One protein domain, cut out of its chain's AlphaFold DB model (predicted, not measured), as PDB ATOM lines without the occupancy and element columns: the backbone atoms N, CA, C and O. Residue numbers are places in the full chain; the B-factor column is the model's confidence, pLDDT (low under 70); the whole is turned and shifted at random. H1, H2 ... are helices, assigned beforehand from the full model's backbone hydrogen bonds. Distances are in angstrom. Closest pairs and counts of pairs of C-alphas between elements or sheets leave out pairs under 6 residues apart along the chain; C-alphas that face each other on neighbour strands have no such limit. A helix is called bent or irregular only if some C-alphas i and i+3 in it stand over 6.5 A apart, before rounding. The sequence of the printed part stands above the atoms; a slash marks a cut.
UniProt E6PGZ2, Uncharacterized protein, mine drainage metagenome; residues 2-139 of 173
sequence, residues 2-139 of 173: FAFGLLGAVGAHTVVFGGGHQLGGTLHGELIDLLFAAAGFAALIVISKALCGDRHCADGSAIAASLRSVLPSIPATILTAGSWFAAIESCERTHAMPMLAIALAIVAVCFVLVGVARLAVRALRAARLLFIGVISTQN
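AT A GLANCE: This is residues 2 to 139 of the 173 residues of an uncharacterized protein of mine drainage metagenome (UniProt E6PGZ2). Long H5 and H2 make a V, joined near H2's end; H1 sits in its opening, and H4 packs on H1 and H5. The last turns of H5, residues 130 to 138, stick out. The 138 printed residues, all helix in class with H1 to H5 in order, form a loose rod, radius of gyration of the C-alphas 18.5 A, spanning 65 by 28 by 19 A.

IN THESE COORDINATES: H1, residues 2 to 20, begins at C-alpha (82.178, -72.693, -41.392); it is irregular, C-alphas 16 and 19 being 9.7 A apart, with a kink of 60 degrees near residue 14. H2 is 26 to 51, 38.0 A; H3 60 to 68; H4 74 to 90, 24.0 A; H5 99 to 138, 58.7 A, ending at C-alpha (63.466, -47.859, -11.327).

HOW THE PARTS SIT: H1, a hub like H5, touches H4 at a steep tilt of 54 degrees, closest C-alphas Gly 5 and Ala 81, 3.8 A. With residues 3 to 7 alone it touches H2, closest C-alphas Ala 3 and Ala 38, 4.5 A. It touches H5, closest C-alphas Ala 12 and Ala 105, 5.0 A. H2 touches H5 with residues 46 to 51 alone, closest C-alphas Ala 50 and Val 121, 5.2 A. H3 is close to H5 but not clearly touching, closest C-alphas Leu 67 and Arg 118, 7.5 A. Every O i to N i+4 pair is within hydrogen-bond range in H2, H3, H4 and H5; in H1, 13 of 15.

THE WHOLE: The farthest C-alphas, Ala 96 and Asn 139, are 66.5 A apart. The printed part has no cut and no long link. The model's pLDDT is under 70 at residues 19 to 24, 52 to 70, 93 to 97 and 137 to 139.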
ATOM      1  N   PHE A   2      81.428 -71.453 -41.654       81.12
ATOM      2  CA  PHE A   2      82.178 -72.693 -41.392       81.12
ATOM      3  C   PHE A   2      81.842 -73.415 -40.081       81.12
ATOM      4  O   PHE A   2      81.602 -74.612 -40.130       81.12
ATOM      5  N   ALA A   3      81.744 -72.709 -38.948       85.38
ATOM      6  CA  ALA A   3      81.356 -73.327 -37.673       85.38
ATOM      7  C   ALA A   3      79.940 -73.938 -37.705       85.38
ATOM      8  O   ALA A   3      79.727 -75.051 -37.245       85.38
ATOM      9  N   PHE A   4      78.974 -73.239 -38.312       85.94
ATOM     10  CA  PHE A   4      77.615 -73.759 -38.499       85.94
ATOM     11  C   PHE A   4      77.573 -74.897 -39.525       85.94
ATOM     12  O   PHE A   4      76.801 -75.832 -39.357       85.94
ATOM     13  N   GLY A   5      78.415 -74.829 -40.559       87.62
ATOM     14  CA  GLY A   5      78.604 -75.908 -41.523       87.62
ATOM     15  C   GLY A   5      79.133 -77.176 -40.856       87.62
ATOM     16  O   GLY A   5      78.565 -78.236 -41.065       87.62
ATOM     17  N   LEU A   6      80.146 -77.069 -39.991       90.56
ATOM     18  CA  LEU A   6      80.694 -78.215 -39.259       90.56
ATOM     19  C   LEU A   6      79.650 -78.845 -38.329       90.56
ATOM     20  O   LEU A   6      79.446 -80.054 -38.368       90.56
ATOM     21  N   LEU A   7      78.938 -78.024 -37.547       90.44
ATOM     22  CA  LEU A   7      77.824 -78.490 -36.709       90.44
ATOM     23  C   LEU A   7      76.744 -79.188 -37.552       90.44
ATOM     24  O   LEU A   7      76.206 -80.215 -37.149       90.44
ATOM     25  N   GLY A   8      76.450 -78.643 -38.736       88.88
ATOM     26  CA  GLY A   8      75.522 -79.231 -39.697       88.88
ATOM     27  C   GLY A   8      75.997 -80.574 -40.250       88.88
ATOM     28  O   GLY A   8      75.204 -81.507 -40.325       88.88
ATOM     29  N   ALA A   9      77.281 -80.690 -40.596       89.94
ATOM     30  CA  ALA A   9      77.891 -81.909 -41.119       89.94
ATOM     31  C   ALA A   9      77.898 -83.032 -40.079       89.94
ATOM     32  O   ALA A   9      77.417 -84.126 -40.363       89.94
ATOM     33  N   VAL A  10      78.360 -82.744 -38.859       88.62
ATOM     34  CA  VAL A  10      78.377 -83.718 -37.758       88.62
ATOM     35  C   VAL A  10      76.954 -84.113 -37.366       88.62
ATOM     36  O   VAL A  10      76.663 -85.296 -37.218       88.62
ATOM     37  N   GLY A  11      76.028 -83.152 -37.289       87.62
ATOM     38  CA  GLY A  11      74.617 -83.449 -37.048       87.62
ATOM     39  C   GLY A  11      74.020 -84.356 -38.129       87.62
ATOM     40  O   GLY A  11      73.393 -85.361 -37.806       87.62
ATOM     41  N   ALA A  12      74.263 -84.070 -39.409       89.12
ATOM     42  CA  ALA A  12      73.791 -84.915 -40.506       89.12
ATOM     43  C   ALA A  12      74.397 -86.323 -40.449       89.12
ATOM     44  O   ALA A  12      73.675 -87.303 -40.603       89.12
ATOM     45  N   HIS A  13      75.691 -86.427 -40.148       87.00
ATOM     46  CA  HIS A  13      76.379 -87.701 -39.972       87.00
ATOM     47  C   HIS A  13      75.739 -88.538 -38.852       87.00
ATOM     48  O   HIS A  13      75.414 -89.706 -39.061       87.00
ATOM     49  N   THR A  14      75.446 -87.932 -37.695       84.75
ATOM     50  CA  THR A  14      74.749 -88.627 -36.594       84.75
ATOM     51  C   THR A  14      73.325 -89.055 -36.951       84.75
ATOM     52  O   THR A  14      72.883 -90.111 -36.510       84.75
ATOM     53  N   VAL A  15      72.606 -88.274 -37.765       87.31
ATOM     54  CA  VAL A  15      71.248 -88.616 -38.224       87.31
ATOM     55  C   VAL A  15      71.269 -89.794 -39.198       87.31
ATOM     56  O   VAL A  15      70.383 -90.642 -39.141       87.31
ATOM     57  N   VAL A  16      72.257 -89.844 -40.095       85.31
ATOM     58  CA  VAL A  16      72.339 -90.866 -41.148       85.31
ATOM     59  C   VAL A  16      72.888 -92.189 -40.612       85.31
ATOM     60  O   VAL A  16      72.354 -93.241 -40.956       85.31
ATOM     61  N   PHE A  17      73.921 -92.150 -39.768       81.06
ATOM     62  CA  PHE A  17      74.649 -93.351 -39.342       81.06
ATOM     63  C   PHE A  17      74.445 -93.731 -37.865       81.06
ATOM     64  O   PHE A  17      74.827 -94.822 -37.442       81.06
ATOM     65  N   GLY A  18      73.805 -92.873 -37.066       75.50
ATOM     66  CA  GLY A  18      73.573 -93.124 -35.643       75.50
ATOM     67  C   GLY A  18      74.861 -93.162 -34.810       75.50
ATOM     68  O   GLY A  18      75.898 -92.635 -35.201       75.50
ATOM     69  N   GLY A  19      74.792 -93.779 -33.623       65.12
ATOM     70  CA  GLY A  19      75.926 -93.890 -32.687       65.12
ATOM     71  C   GLY A  19      76.870 -95.075 -32.937       65.12
ATOM     72  O   GLY A  19      77.840 -95.237 -32.199       65.12
ATOM     73  N   GLY A  20      76.578 -95.917 -33.936       61.03
ATOM     74  CA  GLY A  20      77.367 -97.111 -34.264       61.03
ATOM     75  C   GLY A  20      78.523 -96.857 -35.235       61.03
ATOM     76  O   GLY A  20      79.375 -97.725 -35.400       61.03
ATOM     77  N   HIS A  21      78.563 -95.676 -35.854       67.75
ATOM     78  CA  HIS A  21      79.570 -95.281 -36.839       67.75
ATOM     79  C   HIS A  21      80.531 -94.276 -36.203       67.75
ATOM     80  O   HIS A  21      80.322 -93.063 -36.247       67.75
ATOM     81  N   GLN A  22      81.530 -94.802 -35.495       64.25
ATOM     82  CA  GLN A  22      82.573 -93.996 -34.871       64.25
ATOM     83  C   GLN A  22      83.753 -93.864 -35.829       64.25
ATOM     84  O   GLN A  22      84.324 -94.869 -36.248       64.25
ATOM     85  N   LEU A  23      84.147 -92.620 -36.107       68.00
ATOM     86  CA  LEU A  23      85.430 -92.322 -36.739       68.00
ATOM     87  C   LEU A  23      86.537 -92.999 -35.921       68.00
ATOM     88  O   LEU A  23      86.608 -92.837 -34.704       68.00
ATOM     89  N   GLY A  24      87.373 -93.799 -36.575       66.88
ATOM     90  CA  GLY A  24      88.457 -94.512 -35.904       66.88
ATOM     91  C   GLY A  24      89.660 -93.610 -35.600       66.88
ATOM     92  O   GLY A  24      89.971 -92.685 -36.348       66.88
ATOM     93  N   GLY A  25      90.398 -93.933 -34.536       72.44
ATOM     94  CA  GLY A  25      91.713 -93.343 -34.254       72.44
ATOM     95  C   GLY A  25      91.686 -91.929 -33.657       72.44
ATOM     96  O   GLY A  25      90.709 -91.512 -33.038       72.44
ATOM     97  N   THR A  26      92.791 -91.191 -33.810       77.12
ATOM     98  CA  THR A  26      92.980 -89.839 -33.241       77.12
ATOM     99  C   THR A  26      92.040 -88.792 -33.842       77.12
ATOM    100  O   THR A  26      91.706 -87.812 -33.179       77.12
ATOM    101  N   LEU A  27      91.549 -89.043 -35.058       75.12
ATOM    102  CA  LEU A  27      90.637 -88.170 -35.795       75.12
ATOM    103  C   LEU A  27      89.305 -87.948 -35.056       75.12
ATOM    104  O   LEU A  27      88.708 -86.878 -35.155       75.12
ATOM    105  N   HIS A  28      88.849 -88.929 -34.271       80.69
ATOM    106  CA  HIS A  28      87.639 -88.795 -33.461       80.69
ATOM    107  C   HIS A  28      87.775 -87.711 -32.387       80.69
ATOM    108  O   HIS A  28      86.891 -86.868 -32.238       80.69
ATOM    109  N   GLY A  29      88.897 -87.719 -31.657       79.62
ATOM    110  CA  GLY A  29      89.178 -86.732 -30.616       79.62
ATOM    111  C   GLY A  29      89.314 -85.327 -31.195       79.62
ATOM    112  O   GLY A  29      88.669 -84.398 -30.718       79.62
ATOM    113  N   GLU A  30      90.057 -85.192 -32.295       84.69
ATOM    114  CA  GLU A  30      90.222 -83.914 -32.996       84.69
ATOM    115  C   GLU A  30      88.888 -83.359 -33.518       84.69
ATOM    116  O   GLU A  30      88.637 -82.155 -33.426       84.69
ATOM    117  N   LEU A  31      87.996 -84.220 -34.025       84.25
ATOM    118  CA  LEU A  31      86.676 -83.792 -34.486       84.25
ATOM    119  C   LEU A  31      85.792 -83.316 -33.327       84.25
ATOM    120  O   LEU A  31      85.063 -82.338 -33.491       84.25
ATOM    121  N   ILE A  32      85.858 -83.971 -32.166       85.06
ATOM    122  CA  ILE A  32      85.138 -83.539 -30.961       85.06
ATOM    123  C   ILE A  32      85.633 -82.164 -30.506       85.06
ATOM    124  O   ILE A  32      84.818 -81.268 -30.269       85.06
ATOM    125  N   ASP A  33      86.947 -81.958 -30.436       87.69
ATOM    126  CA  ASP A  33      87.526 -80.671 -30.045       87.69
ATOM    127  C   ASP A  33      87.121 -79.562 -31.023       87.69
ATOM    128  O   ASP A  33      86.681 -78.477 -30.620       87.69
ATOM    129  N   LEU A  34      87.179 -79.852 -32.324       87.19
ATOM    130  CA  LEU A  34      86.760 -78.925 -33.367       87.19
ATOM    131  C   LEU A  34      85.254 -78.623 -33.295       87.19
ATOM    132  O   LEU A  34      84.841 -77.479 -33.509       87.19
ATOM    133  N   LEU A  35      84.431 -79.615 -32.952       88.12
ATOM    134  CA  LEU A  35      82.992 -79.460 -32.750       88.12
ATOM    135  C   LEU A  35      82.695 -78.520 -31.577       88.12
ATOM    136  O   LEU A  35      81.883 -77.602 -31.722       88.12
ATOM    137  N   PHE A  36      83.369 -78.697 -30.438       89.50
ATOM    138  CA  PHE A  36      83.225 -77.810 -29.282       89.50
ATOM    139  C   PHE A  36      83.696 -76.389 -29.593       89.50
ATOM    140  O   PHE A  36      82.996 -75.425 -29.263       89.50
ATOM    141  N   ALA A  37      84.824 -76.236 -30.289       88.12
ATOM    142  CA  ALA A  37      85.309 -74.932 -30.733       88.12
ATOM    143  C   ALA A  37      84.301 -74.244 -31.671       88.12
ATOM    144  O   ALA A  37      83.986 -73.061 -31.501       88.12
ATOM    145  N   ALA A  38      83.726 -74.983 -32.624       87.38
ATOM    146  CA  ALA A  38      82.699 -74.475 -33.528       87.38
ATOM    147  C   ALA A  38      81.411 -74.086 -32.788       87.38
ATOM    148  O   ALA A  38      80.844 -73.028 -33.076       87.38
ATOM    149  N   ALA A  39      80.972 -74.887 -31.813       88.62
ATOM    150  CA  ALA A  39      79.823 -74.576 -30.966       88.62
ATOM    151  C   ALA A  39      80.058 -73.300 -30.143       88.62
ATOM    152  O   ALA A  39      79.213 -72.401 -30.145       88.62
ATOM    153  N   GLY A  40      81.227 -73.172 -29.509       87.88
ATOM    154  CA  GLY A  40      81.616 -71.979 -28.756       87.88
ATOM    155  C   GLY A  40      81.651 -70.728 -29.634       87.88
ATOM    156  O   GLY A  40      81.077 -69.694 -29.285       87.88
ATOM    157  N   PHE A  41      82.241 -70.828 -30.827       86.50
ATOM    158  CA  PHE A  41      82.283 -69.723 -31.782       86.50
ATOM    159  C   PHE A  41      80.886 -69.333 -32.291       86.50
ATOM    160  O   PHE A  41      80.556 -68.147 -32.380       86.50
ATOM    161  N   ALA A  42      80.027 -70.314 -32.583       85.69
ATOM    162  CA  ALA A  42      78.641 -70.075 -32.977       85.69
ATOM    163  C   ALA A  42      77.843 -69.375 -31.862       85.69
ATOM    164  O   ALA A  42      77.131 -68.405 -32.136       85.69
ATOM    165  N   ALA A  43      78.010 -69.808 -30.609       86.38
ATOM    166  CA  ALA A  43      77.392 -69.180 -29.445       86.38
ATOM    167  C   ALA A  43      77.865 -67.730 -29.263       86.38
ATOM    168  O   ALA A  43      77.041 -66.835 -29.064       86.38
ATOM    169  N   LEU A  44      79.166 -67.466 -29.414       85.75
ATOM    170  CA  LEU A  44      79.723 -66.116 -29.323       85.75
ATOM    171  C   LEU A  44      79.131 -65.181 -30.385       85.75
ATOM    172  O   LEU A  44      78.765 -64.047 -30.070       85.75
ATOM    173  N   ILE A  45      78.973 -65.659 -31.626       82.62
ATOM    174  CA  ILE A  45      78.291 -64.903 -32.687       82.62
ATOM    175  C   ILE A  45      76.852 -64.587 -32.267       82.62
ATOM    176  O   ILE A  45      76.428 -63.436 -32.359       82.62
ATOM    177  N   VAL A  46      76.097 -65.577 -31.787       82.88
ATOM    178  CA  VAL A  46      74.703 -65.389 -31.349       82.88
ATOM    179  C   VAL A  46      74.611 -64.333 -30.239       82.88
ATOM    180  O   VAL A  46      73.820 -63.392 -30.352       82.88
ATOM    181  N   ILE A  47      75.458 -64.433 -29.210       82.44
ATOM    182  CA  ILE A  47      75.483 -63.513 -28.064       82.44
ATOM    183  C   ILE A  47      75.885 -62.103 -28.503       82.44
ATOM    184  O   ILE A  47      75.146 -61.150 -28.254       82.44
ATOM    185  N   SER A  48      77.009 -61.958 -29.212       77.75
ATOM    186  CA  SER A  48      77.489 -60.665 -29.719       77.75
ATOM    187  C   SER A  48      76.387 -59.931 -30.484       77.75
ATOM    188  O   SER A  48      76.157 -58.737 -30.297       77.75
ATOM    189  N   LYS A  49      75.616 -60.653 -31.297       73.69
ATOM    190  CA  LYS A  49      74.568 -60.065 -32.137       73.69
ATOM    191  C   LYS A  49      73.260 -59.803 -31.408       73.69
ATOM    192  O   LYS A  49      72.503 -58.923 -31.833       73.69
ATOM    193  N   ALA A  50      72.994 -60.508 -30.316       74.38
ATOM    194  CA  ALA A  50      71.937 -60.128 -29.391       74.38
ATOM    195  C   ALA A  50      72.271 -58.809 -28.670       74.38
ATOM    196  O   ALA A  50      71.390 -57.967 -28.492       74.38
ATOM    197  N   LEU A  51      73.545 -58.600 -28.317       72.81
ATOM    198  CA  LEU A  51      74.005 -57.441 -27.548       72.81
ATOM    199  C   LEU A  51      74.223 -56.179 -28.399       72.81
ATOM    200  O   LEU A  51      73.833 -55.092 -27.973       72.81
ATOM    201  N   CYS A  52      74.766 -56.307 -29.614       68.56
ATOM    202  CA  CYS A  52      75.065 -55.186 -30.520       68.56
ATOM    203  C   CYS A  52      73.839 -54.609 -31.262       68.56
ATOM    204  O   CYS A  52      74.004 -53.860 -32.219       68.56
ATOM    205  N   GLY A  53      72.608 -54.961 -30.877       58.91
ATOM    206  CA  GLY A  53      71.406 -54.376 -31.479       58.91
ATOM    207  C   GLY A  53      71.272 -52.885 -31.149       58.91
ATOM    208  O   GLY A  53      71.295 -52.518 -29.966       58.91
ATOM    209  N   ASP A  54      71.112 -52.058 -32.189       54.94
ATOM    210  CA  ASP A  54      70.977 -50.601 -32.096       54.94
ATOM    211  C   ASP A  54      69.925 -50.181 -31.069       54.94
ATOM    212  O   ASP A  54      68.798 -50.679 -31.046       54.94
ATOM    213  N   ARG A  55      70.281 -49.191 -30.242       52.84
ATOM    214  CA  ARG A  55      69.398 -48.591 -29.224       52.84
ATOM    215  C   ARG A  55      68.185 -47.863 -29.830       52.84
ATOM    216  O   ARG A  55      67.404 -47.286 -29.084       52.84
ATOM    217  N   HIS A  56      68.073 -47.794 -31.158       50.16
ATOM    218  CA  HIS A  56      67.056 -47.027 -31.891       50.16
ATOM    219  C   HIS A  56      66.110 -47.902 -32.725       50.16
ATOM    220  O   HIS A  56      65.201 -47.380 -33.365       50.16
ATOM    221  N   CYS A  57      66.268 -49.227 -32.708       51.44
ATOM    222  CA  CYS A  57      65.361 -50.123 -33.418       51.44
ATOM    223  C   CYS A  57      64.127 -50.422 -32.559       51.44
ATOM    224  O   CYS A  57      64.069 -51.449 -31.888       51.44
ATOM    225  N   ALA A  58      63.154 -49.509 -32.572       48.19
ATOM    226  CA  ALA A  58      61.829 -49.744 -31.995       48.19
ATOM    227  C   ALA A  58      61.004 -50.758 -32.818       48.19
ATOM    228  O   ALA A  58      60.128 -51.421 -32.269       48.19
ATOM    229  N   ASP A  59      61.334 -50.939 -34.103       52.12
ATOM    230  CA  ASP A  59      60.550 -51.767 -35.020       52.12
ATOM    231  C   ASP A  59      61.155 -53.160 -35.256       52.12
ATOM    232  O   ASP A  59      62.341 -53.331 -35.568       52.12
ATOM    233  N   GLY A  60      60.297 -54.185 -35.191       49.84
ATOM    234  CA  GLY A  60      60.655 -55.586 -35.446       49.84
ATOM    235  C   GLY A  60      61.221 -55.853 -36.851       49.84
ATOM    236  O   GLY A  60      61.960 -56.821 -37.044       49.84
ATOM    237  N   SER A  61      60.949 -54.976 -37.822       52.72
ATOM    238  CA  SER A  61      61.480 -55.031 -39.191       52.72
ATOM    239  C   SER A  61      62.975 -54.685 -39.262       52.72
ATOM    240  O   SER A  61      63.727 -55.377 -39.950       52.72
ATOM    241  N   ALA A  62      63.440 -53.697 -38.491       53.75
ATOM    242  CA  ALA A  62      64.855 -53.329 -38.393       53.75
ATOM    243  C   ALA A  62      65.668 -54.406 -37.655       53.75
ATOM    244  O   ALA A  62      66.800 -54.727 -38.030       53.75
ATOM    245  N   ILE A  63      65.052 -55.053 -36.660       52.50
ATOM    246  CA  ILE A  63      65.616 -56.223 -35.972       52.50
ATOM    247  C   ILE A  63      65.749 -57.404 -36.944       52.50
ATOM    248  O   ILE A  63      66.802 -58.040 -36.998       52.50
ATOM    249  N   ALA A  64      64.720 -57.677 -37.749       54.47
ATOM    250  CA  ALA A  64      64.751 -58.728 -38.763       54.47
ATOM    251  C   ALA A  64      65.789 -58.458 -39.871       54.47
ATOM    252  O   ALA A  64      66.455 -59.395 -40.314       54.47
ATOM    253  N   ALA A  65      65.976 -57.201 -40.285       57.19
ATOM    254  CA  ALA A  65      66.997 -56.802 -41.255       57.19
ATOM    255  C   ALA A  65      68.425 -56.948 -40.693       57.19
ATOM    256  O   ALA A  65      69.283 -57.534 -41.352       57.19
ATOM    257  N   SER A  66      68.653 -56.526 -39.442       55.88
ATOM    258  CA  SER A  66      69.916 -56.716 -38.705       55.88
ATOM    259  C   SER A  66      70.283 -58.196 -38.517       55.88
ATOM    260  O   SER A  66      71.460 -58.546 -38.501       55.88
ATOM    261  N   LEU A  67      69.286 -59.078 -38.387       55.03
ATOM    262  CA  LEU A  67      69.477 -60.530 -38.286       55.03
ATOM    263  C   LEU A  67      69.829 -61.178 -39.634       55.03
ATOM    264  O   LEU A  67      70.653 -62.094 -39.671       55.03
ATOM    265  N   ARG A  68      69.218 -60.716 -40.735       60.72
ATOM    266  CA  ARG A  68      69.463 -61.243 -42.092       60.72
ATOM    267  C   ARG A  68      70.874 -60.959 -42.597       60.72
ATOM    268  O   ARG A  68      71.407 -61.783 -43.328       60.72
ATOM    269  N   SER A  69      71.477 -59.835 -42.212       56.62
ATOM    270  CA  SER A  69      72.822 -59.447 -42.659       56.62
ATOM    271  C   SER A  69      73.960 -60.121 -41.883       56.62
ATOM    272  O   SER A  69      75.128 -59.835 -42.132       56.62
ATOM    273  N   VAL A  70      73.644 -60.986 -40.915       56.75
ATOM    274  CA  VAL A  70      74.594 -61.365 -39.866       56.75
ATOM    275  C   VAL A  70      74.577 -62.853 -39.516       56.75
ATOM    276  O   VAL A  70      75.638 -63.430 -39.280       56.75
ATOM    277  N   LEU A  71      73.398 -63.473 -39.423       71.31
ATOM    278  CA  LEU A  71      73.311 -64.913 -39.189       71.31
ATOM    279  C   LEU A  71      73.616 -65.676 -40.475       71.31
ATOM    280  O   LEU A  71      73.380 -65.159 -41.570       71.31
ATOM    281  N   PRO A  72      74.127 -66.911 -40.359       73.50
ATOM    282  CA  PRO A  72      74.492 -67.669 -41.526       73.50
ATOM    283  C   PRO A  72      73.292 -67.889 -42.455       73.50
ATOM    284  O   PRO A  72      72.179 -68.189 -42.009       73.50
ATOM    285  N   SER A  73      73.497 -67.670 -43.757       85.56
ATOM    286  CA  SER A  73      72.453 -67.946 -44.738       85.56
ATOM    287  C   SER A  73      72.272 -69.459 -44.825       85.56
ATOM    288  O   SER A  73      73.241 -70.216 -44.739       85.56
ATOM    289  N   ILE A  74      71.025 -69.911 -44.961       87.12
ATOM    290  CA  ILE A  74      70.726 -71.347 -45.052       87.12
ATOM    291  C   ILE A  74      71.499 -71.980 -46.224       87.12
ATOM    292  O   ILE A  74      72.192 -72.963 -45.976       87.12
ATOM    293  N   PRO A  75      71.526 -71.386 -47.439       90.19
ATOM    294  CA  PRO A  75      72.309 -71.938 -48.546       90.19
ATOM    295  C   PRO A  75      73.810 -72.028 -48.248       90.19
ATOM    296  O   PRO A  75      74.415 -73.066 -48.493       90.19
ATOM    297  N   ALA A  76      74.421 -70.987 -47.666       89.31
ATOM    298  CA  ALA A  76      75.848 -71.029 -47.335       89.31
ATOM    299  C   ALA A  76      76.157 -72.058 -46.236       89.31
ATOM    300  O   ALA A  76      77.215 -72.686 -46.250       89.31
ATOM    301  N   THR A  77      75.232 -72.253 -45.294       90.06
ATOM    302  CA  THR A  77      75.365 -73.274 -44.246       90.06
ATOM    303  C   THR A  77      75.299 -74.672 -44.847       90.06
ATOM    304  O   THR A  77      76.159 -75.484 -44.542       90.06
ATOM    305  N   ILE A  78      74.357 -74.923 -45.761       92.25
ATOM    306  CA  ILE A  78      74.232 -76.203 -46.475       92.25
ATOM    307  C   ILE A  78      75.497 -76.501 -47.285       92.25
ATOM    308  O   ILE A  78      76.032 -77.598 -47.183       92.25
ATOM    309  N   LEU A  79      76.011 -75.528 -48.046       93.06
ATOM    310  CA  LEU A  79      77.228 -75.715 -48.846       93.06
ATOM    311  C   LEU A  79      78.445 -76.028 -47.970       93.06
ATOM    312  O   LEU A  79      79.185 -76.967 -48.252       93.06
ATOM    313  N   THR A  80      78.630 -75.272 -46.885       92.69
ATOM    314  CA  THR A  80      79.746 -75.511 -45.954       92.69
ATOM    315  C   THR A  80      79.586 -76.806 -45.158       92.69
ATOM    316  O   THR A  80      80.581 -77.457 -44.852       92.69
ATOM    317  N   ALA A  81      78.356 -77.216 -44.845       91.50
ATOM    318  CA  ALA A  81      78.083 -78.518 -44.249       91.50
ATOM    319  C   ALA A  81      78.396 -79.654 -45.226       91.50
ATOM    320  O   ALA A  81      79.050 -80.610 -44.837       91.50
ATOM    321  N   GLY A  82      78.024 -79.517 -46.500       90.81
ATOM    322  CA  GLY A  82      78.395 -80.470 -47.545       90.81
ATOM    323  C   GLY A  82      79.909 -80.624 -47.691       90.81
ATOM    324  O   GLY A  82      80.399 -81.747 -47.740       90.81
ATOM    325  N   SER A  83      80.667 -79.520 -47.683       91.19
ATOM    326  CA  SER A  83      82.133 -79.591 -47.750       91.19
ATOM    327  C   SER A  83      82.755 -80.253 -46.520       91.19
ATOM    328  O   SER A  83      83.687 -81.035 -46.662       91.19
ATOM    329  N   TRP A  84      82.237 -79.966 -45.320       91.94
ATOM    330  CA  TRP A  84      82.705 -80.616 -44.095       91.94
ATOM    331  C   TRP A  84      82.360 -82.099 -44.070       91.94
ATOM    332  O   TRP A  84      83.206 -82.905 -43.706       91.94
ATOM    333  N   PHE A  85      81.150 -82.456 -44.494       89.12
ATOM    334  CA  PHE A  85      80.717 -83.843 -44.587       89.12
ATOM    335  C   PHE A  85      81.620 -84.620 -45.546       89.12
ATOM    336  O   PHE A  85      82.142 -85.659 -45.174       89.12
ATOM    337  N   ALA A  86      81.879 -84.078 -46.739       88.06
ATOM    338  CA  ALA A  86      82.783 -84.695 -47.707       88.06
ATOM    339  C   ALA A  86      84.220 -84.826 -47.175       88.06
ATOM    340  O   ALA A  86      84.873 -85.826 -47.444       88.06
ATOM    341  N   ALA A  87      84.709 -83.840 -46.415       87.94
ATOM    342  CA  ALA A  87      86.027 -83.906 -45.792       87.94
ATOM    343  C   ALA A  87      86.103 -85.014 -44.728       87.94
ATOM    344  O   ALA A  87      87.040 -85.805 -44.759       87.94
ATOM    345  N   ILE A  88      85.104 -85.102 -43.841       85.50
ATOM    346  CA  ILE A  88      85.003 -86.164 -42.827       85.50
ATOM    347  C   ILE A  88      84.953 -87.534 -43.512       85.50
ATOM    348  O   ILE A  88      85.740 -88.415 -43.184       85.50
ATOM    349  N   GLU A  89      84.099 -87.672 -44.526       82.81
ATOM    350  CA  GLU A  89      83.912 -88.920 -45.262       82.81
ATOM    351  C   GLU A  89      85.160 -89.340 -46.049       82.81
ATOM    352  O   GLU A  89      85.484 -90.518 -46.136       82.81
ATOM    353  N   SER A  90      85.919 -88.382 -46.593       83.12
ATOM    354  CA  SER A  90      87.168 -88.676 -47.310       83.12
ATOM    355  C   SER A  90      88.248 -89.304 -46.425       83.12
ATOM    356  O   SER A  90      89.196 -89.899 -46.938       83.12
ATOM    357  N   CYS A  91      88.111 -89.174 -45.103       78.94
ATOM    358  CA  CYS A  91      88.992 -89.802 -44.129       78.94
ATOM    359  C   CYS A  91      88.569 -91.241 -43.775       78.94
ATOM    360  O   CYS A  91      89.327 -91.935 -43.098       78.94
ATOM    361  N   GLU A  92      87.408 -91.713 -44.240       74.62
ATOM    362  CA  GLU A  92      86.893 -93.062 -44.001       74.62
ATOM    363  C   GLU A  92      86.989 -93.957 -45.254       74.62
ATOM    364  O   GLU A  92      87.170 -93.496 -46.382       74.62
ATOM    365  N   ARG A  93      86.930 -95.288 -45.075       63.00
ATOM    366  CA  ARG A  93      86.913 -96.224 -46.217       63.00
ATOM    367  C   ARG A  93      85.541 -96.177 -46.882       63.00
ATOM    368  O   ARG A  93      84.524 -96.262 -46.211       63.00
ATOM    369  N   THR A  94      85.524 -96.125 -48.211       59.81
ATOM    370  CA  THR A  94      84.312 -95.990 -49.023       59.81
ATOM    371  C   THR A  94      83.299 -97.108 -48.766       59.81
ATOM    372  O   THR A  94      83.463 -98.248 -49.204       59.81
ATOM    373  N   HIS A  95      82.203 -96.756 -48.099       62.75
ATOM    374  CA  HIS A  95      80.995 -97.569 -47.999       62.75
ATOM    375  C   HIS A  95      79.932 -97.056 -48.984       62.75
ATOM    376  O   HIS A  95      79.983 -95.913 -49.442       62.75
ATOM    377  N   ALA A  96      78.960 -97.897 -49.350       62.44
ATOM    378  CA  ALA A  96      77.852 -97.474 -50.204       62.44
ATOM    379  C   ALA A  96      76.984 -96.446 -49.459       62.44
ATOM    380  O   ALA A  96      76.252 -96.783 -48.531       62.44
ATOM    381  N   MET A  97      77.095 -95.183 -49.863       67.44
ATOM    382  CA  MET A  97      76.459 -94.061 -49.179       67.44
ATOM    383  C   MET A  97      75.062 -93.785 -49.745       67.44
ATOM    384  O   MET A  97      74.924 -93.581 -50.957       67.44
ATOM    385  N   PRO A  98      74.014 -93.694 -48.907       81.75
ATOM    386  CA  PRO A  98      72.700 -93.243 -49.346       81.75
ATOM    387  C   PRO A  98      72.720 -91.721 -49.582       81.75
ATOM    388  O   PRO A  98      72.248 -90.939 -48.758       81.75
ATOM    389  N   MET A  99      73.256 -91.289 -50.729       83.75
ATOM    390  CA  MET A  99      73.508 -89.873 -51.058       83.75
ATOM    391  C   MET A  99      72.278 -88.972 -50.891       83.75
ATOM    392  O   MET A  99      72.394 -87.842 -50.417       83.75
ATOM    393  N   LEU A 100      71.087 -89.476 -51.229       86.94
ATOM    394  CA  LEU A 100      69.839 -88.734 -51.045       86.94
ATOM    395  C   LEU A 100      69.515 -88.515 -49.558       86.94
ATOM    396  O   LEU A 100      69.128 -87.414 -49.176       86.94
ATOM    397  N   ALA A 101      69.702 -89.537 -48.717       86.69
ATOM    398  CA  ALA A 101      69.474 -89.428 -47.277       86.69
ATOM    399  C   ALA A 101      70.462 -88.447 -46.634       86.69
ATOM    400  O   ALA A 101      70.057 -87.617 -45.824       86.69
ATOM    401  N   ILE A 102      71.729 -88.473 -47.064       88.75
ATOM    402  CA  ILE A 102      72.766 -87.531 -46.622       88.75
ATOM    403  C   ILE A 102      72.390 -86.096 -46.997       88.75
ATOM    404  O   ILE A 102      72.385 -85.214 -46.139       88.75
ATOM    405  N   ALA A 103      72.012 -85.853 -48.254       89.38
ATOM    406  CA  ALA A 103      71.616 -84.522 -48.707       89.38
ATOM    407  C   ALA A 103      70.402 -83.989 -47.926       89.38
ATOM    408  O   ALA A 103      70.415 -82.848 -47.461       89.38
ATOM    409  N   LEU A 104      69.373 -84.821 -47.728       92.00
ATOM    410  CA  LEU A 104      68.187 -84.452 -46.950       92.00
ATOM    411  C   LEU A 104      68.525 -84.185 -45.478       92.00
ATOM    412  O   LEU A 104      68.034 -83.205 -44.918       92.00
ATOM    413  N   ALA A 105      69.393 -84.997 -44.869       89.94
ATOM    414  CA  ALA A 105      69.845 -84.803 -43.494       89.94
ATOM    415  C   ALA A 105      70.623 -83.490 -43.333       89.94
ATOM    416  O   ALA A 105      70.323 -82.712 -42.429       89.94
ATOM    417  N   ILE A 106      71.556 -83.182 -44.244       92.69
ATOM    418  CA  ILE A 106      72.299 -81.911 -44.245       92.69
ATOM    419  C   ILE A 106      71.330 -80.731 -44.316       92.69
ATOM    420  O   ILE A 106      71.430 -79.801 -43.514       92.69
ATOM    421  N   VAL A 107      70.373 -80.769 -45.248       93.75
ATOM    422  CA  VAL A 107      69.373 -79.706 -45.402       93.75
ATOM    423  C   VAL A 107      68.556 -79.557 -44.120       93.75
ATOM    424  O   VAL A 107      68.486 -78.453 -43.575       93.75
ATOM    425  N   ALA A 108      67.988 -80.647 -43.601       93.06
ATOM    426  CA  ALA A 108      67.146 -80.634 -42.409       93.06
ATOM    427  C   ALA A 108      67.888 -80.083 -41.182       93.06
ATOM    428  O   ALA A 108      67.406 -79.152 -40.533       93.06
ATOM    429  N   VAL A 109      69.093 -80.588 -40.904       93.25
ATOM    430  CA  VAL A 109      69.914 -80.148 -39.766       93.25
ATOM    431  C   VAL A 109      70.298 -78.678 -39.912       93.25
ATOM    432  O   VAL A 109      70.158 -77.915 -38.957       93.25
ATOM    433  N   CYS A 110      70.710 -78.233 -41.104       92.75
ATOM    434  CA  CYS A 110      71.050 -76.828 -41.334       92.75
ATOM    435  C   CYS A 110      69.840 -75.901 -41.138       92.75
ATOM    436  O   CYS A 110      69.982 -74.825 -40.552       92.75
ATOM    437  N   PHE A 111      68.646 -76.307 -41.583       91.94
ATOM    438  CA  PHE A 111      67.410 -75.555 -41.351       91.94
ATOM    439  C   PHE A 111      67.106 -75.410 -39.858       91.94
ATOM    440  O   PHE A 111      66.837 -74.295 -39.400       91.94
ATOM    441  N   VAL A 112      67.190 -76.505 -39.099       92.69
ATOM    442  CA  VAL A 112      66.960 -76.504 -37.647       92.69
ATOM    443  C   VAL A 112      68.001 -75.642 -36.939       92.69
ATOM    444  O   VAL A 112      67.634 -74.740 -36.192       92.69
ATOM    445  N   LEU A 113      69.288 -75.843 -37.226       91.31
ATOM    446  CA  LEU A 113      70.399 -75.114 -36.610       91.31
ATOM    447  C   LEU A 113      70.264 -73.597 -36.811       91.31
ATOM    448  O   LEU A 113      70.343 -72.814 -35.862       91.31
ATOM    449  N   VAL A 114      70.008 -73.167 -38.049       89.50
ATOM    450  CA  VAL A 114      69.818 -71.748 -38.373       89.50
ATOM    451  C   VAL A 114      68.518 -71.214 -37.760       89.50
ATOM    452  O   VAL A 114      68.489 -70.075 -37.287       89.50
ATOM    453  N   GLY A 115      67.449 -72.014 -37.734       87.50
ATOM    454  CA  GLY A 115      66.181 -71.674 -37.087       87.50
ATOM    455  C   GLY A 115      66.338 -71.419 -35.588       87.50
ATOM    456  O   GLY A 115      65.932 -70.360 -35.100       87.50
ATOM    457  N   VAL A 116      67.006 -72.333 -34.881       89.31
ATOM    458  CA  VAL A 116      67.319 -72.227 -33.450       89.31
ATOM    459  C   VAL A 116      68.193 -71.008 -33.178       89.31
ATOM    460  O   VAL A 116      67.870 -70.217 -32.295       89.31
ATOM    461  N   ALA A 117      69.239 -70.774 -33.973       87.56
ATOM    462  CA  ALA A 117      70.091 -69.597 -33.806       87.56
ATOM    463  C   ALA A 117      69.306 -68.284 -33.967       87.56
ATOM    464  O   ALA A 117      69.455 -67.358 -33.169       87.56
ATOM    465  N   ARG A 118      68.413 -68.199 -34.962       85.19
ATOM    466  CA  ARG A 118      67.533 -67.033 -35.154       85.19
ATOM    467  C   ARG A 118      66.589 -66.836 -33.974       85.19
ATOM    468  O   ARG A 118      66.391 -65.696 -33.547       85.19
ATOM    469  N   LEU A 119      66.007 -67.918 -33.461       85.44
ATOM    470  CA  LEU A 119      65.122 -67.878 -32.301       85.44
ATOM    471  C   LEU A 119      65.874 -67.423 -31.045       85.44
ATOM    472  O   LEU A 119      65.403 -66.521 -30.358       85.44
ATOM    473  N   ALA A 120      67.067 -67.964 -30.799       85.75
ATOM    474  CA  ALA A 120      67.914 -67.599 -29.669       85.75
ATOM    475  C   ALA A 120      68.271 -66.107 -29.682       85.75
ATOM    476  O   ALA A 120      68.093 -65.425 -28.674       85.75
ATOM    477  N   VAL A 121      68.684 -65.551 -30.831       82.94
ATOM    478  CA  VAL A 121      68.967 -64.106 -30.916       82.94
ATOM    479  C   VAL A 121      67.709 -63.274 -30.638       82.94
ATOM    480  O   VAL A 121      67.795 -62.257 -29.949       82.94
ATOM    481  N   ARG A 122      66.535 -63.683 -31.139       80.81
ATOM    482  CA  ARG A 122      65.264 -62.988 -30.858       80.81
ATOM    483  C   ARG A 122      64.929 -63.011 -29.367       80.81
ATOM    484  O   ARG A 122      64.617 -61.960 -28.813       80.81
ATOM    485  N   ALA A 123      65.039 -64.173 -28.729       82.38
ATOM    486  CA  ALA A 123      64.777 -64.343 -27.305       82.38
ATOM    487  C   ALA A 123      65.733 -63.498 -26.447       82.38
ATOM    488  O   ALA A 123      65.283 -62.738 -25.591       82.38
ATOM    489  N   LEU A 124      67.038 -63.539 -26.735       83.88
ATOM    490  CA  LEU A 124      68.044 -62.747 -26.019       83.88
ATOM    491  C   LEU A 124      67.827 -61.238 -26.189       83.88
ATOM    492  O   LEU A 124      67.978 -60.477 -25.234       83.88
ATOM    493  N   ARG A 125      67.435 -60.784 -27.387       78.25
ATOM    494  CA  ARG A 125      67.087 -59.373 -27.611       78.25
ATOM    495  C   ARG A 125      65.857 -58.956 -26.810       78.25
ATOM    496  O   ARG A 125      65.886 -57.891 -26.199       78.25
ATOM    497  N   ALA A 126      64.808 -59.778 -26.789       78.94
ATOM    498  CA  ALA A 126      63.613 -59.509 -25.993       78.94
ATOM    499  C   ALA A 126      63.948 -59.428 -24.494       78.94
ATOM    500  O   ALA A 126      63.576 -58.457 -23.836       78.94
ATOM    501  N   ALA A 127      64.734 -60.379 -23.981       81.31
ATOM    502  CA  ALA A 127      65.196 -60.382 -22.594       81.31
ATOM    503  C   ALA A 127      66.006 -59.120 -22.249       81.31
ATOM    504  O   ALA A 127      65.759 -58.482 -21.227       81.31
ATOM    505  N   ARG A 128      66.921 -58.698 -23.134       80.19
ATOM    506  CA  ARG A 128      67.683 -57.451 -22.974       80.19
ATOM    507  C   ARG A 128      66.773 -56.224 -22.896       80.19
ATOM    508  O   ARG A 128      67.003 -55.356 -22.059       80.19
ATOM    509  N   LEU A 129      65.776 -56.121 -23.773       77.88
ATOM    510  CA  LEU A 129      64.849 -54.985 -23.780       77.88
ATOM    511  C   LEU A 129      63.985 -54.951 -22.517       77.88
ATOM    512  O   LEU A 129      63.820 -53.880 -21.940       77.88
ATOM    513  N   LEU A 130      63.505 -56.109 -22.054       81.31
ATOM    514  CA  LEU A 130      62.799 -56.229 -20.777       81.31
ATOM    515  C   LEU A 130      63.681 -55.761 -19.615       81.31
ATOM    516  O   LEU A 130      63.247 -54.939 -18.813       81.31
ATOM    517  N   PHE A 131      64.937 -56.208 -19.569       81.69
ATOM    518  CA  PHE A 131      65.892 -55.812 -18.535       81.69
ATOM    519  C   PHE A 131      66.158 -54.298 -18.525       81.69
ATOM    520  O   PHE A 131      66.101 -53.663 -17.475       81.69
ATOM    521  N   ILE A 132      66.375 -53.687 -19.697       80.06
ATOM    522  CA  ILE A 132      66.528 -52.227 -19.824       80.06
ATOM    523  C   ILE A 132      65.245 -51.507 -19.387       80.06
ATOM    524  O   ILE A 132      65.327 -50.488 -18.701       80.06
ATOM    525  N   GLY A 133      64.073 -52.035 -19.750       77.56
ATOM    526  CA  GLY A 133      62.772 -51.518 -19.330       77.56
ATOM    527  C   GLY A 133      62.650 -51.459 -17.809       77.56
ATOM    528  O   GLY A 133      62.390 -50.386 -17.267       77.56
ATOM    529  N   VAL A 134      62.939 -52.571 -17.131       80.38
ATOM    530  CA  VAL A 134      62.919 -52.689 -15.661       80.38
ATOM    531  C   VAL A 134      63.894 -51.715 -14.994       80.38
ATOM    532  O   VAL A 134      63.529 -51.044 -14.035       80.38
ATOM    533  N   ILE A 135      65.116 -51.567 -15.510       78.38
ATOM    534  CA  ILE A 135      66.074 -50.591 -14.961       78.38
ATOM    535  C   ILE A 135      65.587 -49.152 -15.190       78.38
ATOM    536  O   ILE A 135      65.776 -48.276 -14.345       78.38
ATOM    537  N   SER A 136      64.956 -48.875 -16.333       70.12
ATOM    538  CA  SER A 136      64.485 -47.525 -16.649       70.12
ATOM    539  C   SER A 136      63.282 -47.093 -15.808       70.12
ATOM    540  O   SER A 136      63.177 -45.912 -15.496       70.12
ATOM    541  N   THR A 137      62.416 -48.025 -15.393       69.12
ATOM    542  CA  THR A 137      61.282 -47.740 -14.499       69.12
ATOM    543  C   THR A 137      61.708 -47.552 -13.046       69.12
ATOM    544  O   THR A 137      60.987 -46.914 -12.285       69.12
ATOM    545  N   GLN A 138      62.883 -48.058 -12.659       68.75
ATOM    546  CA  GLN A 138      63.466 -47.859 -11.327       68.75
ATOM    547  C   GLN A 138      64.160 -46.500 -11.159       68.75
ATOM    548  O   GLN A 138      64.436 -46.088 -10.035       68.75
ATOM    549  N   ASN A 139      64.424 -45.781 -12.254       57.69
ATOM    550  CA  ASN A 139      64.953 -44.425 -12.184       57.69
ATOM    551  C   ASN A 139      63.783 -43.428 -12.136       57.69
ATOM    552  O   ASN A 139      62.991 -43.396 -13.083       57.69
TER     553      ASN A 139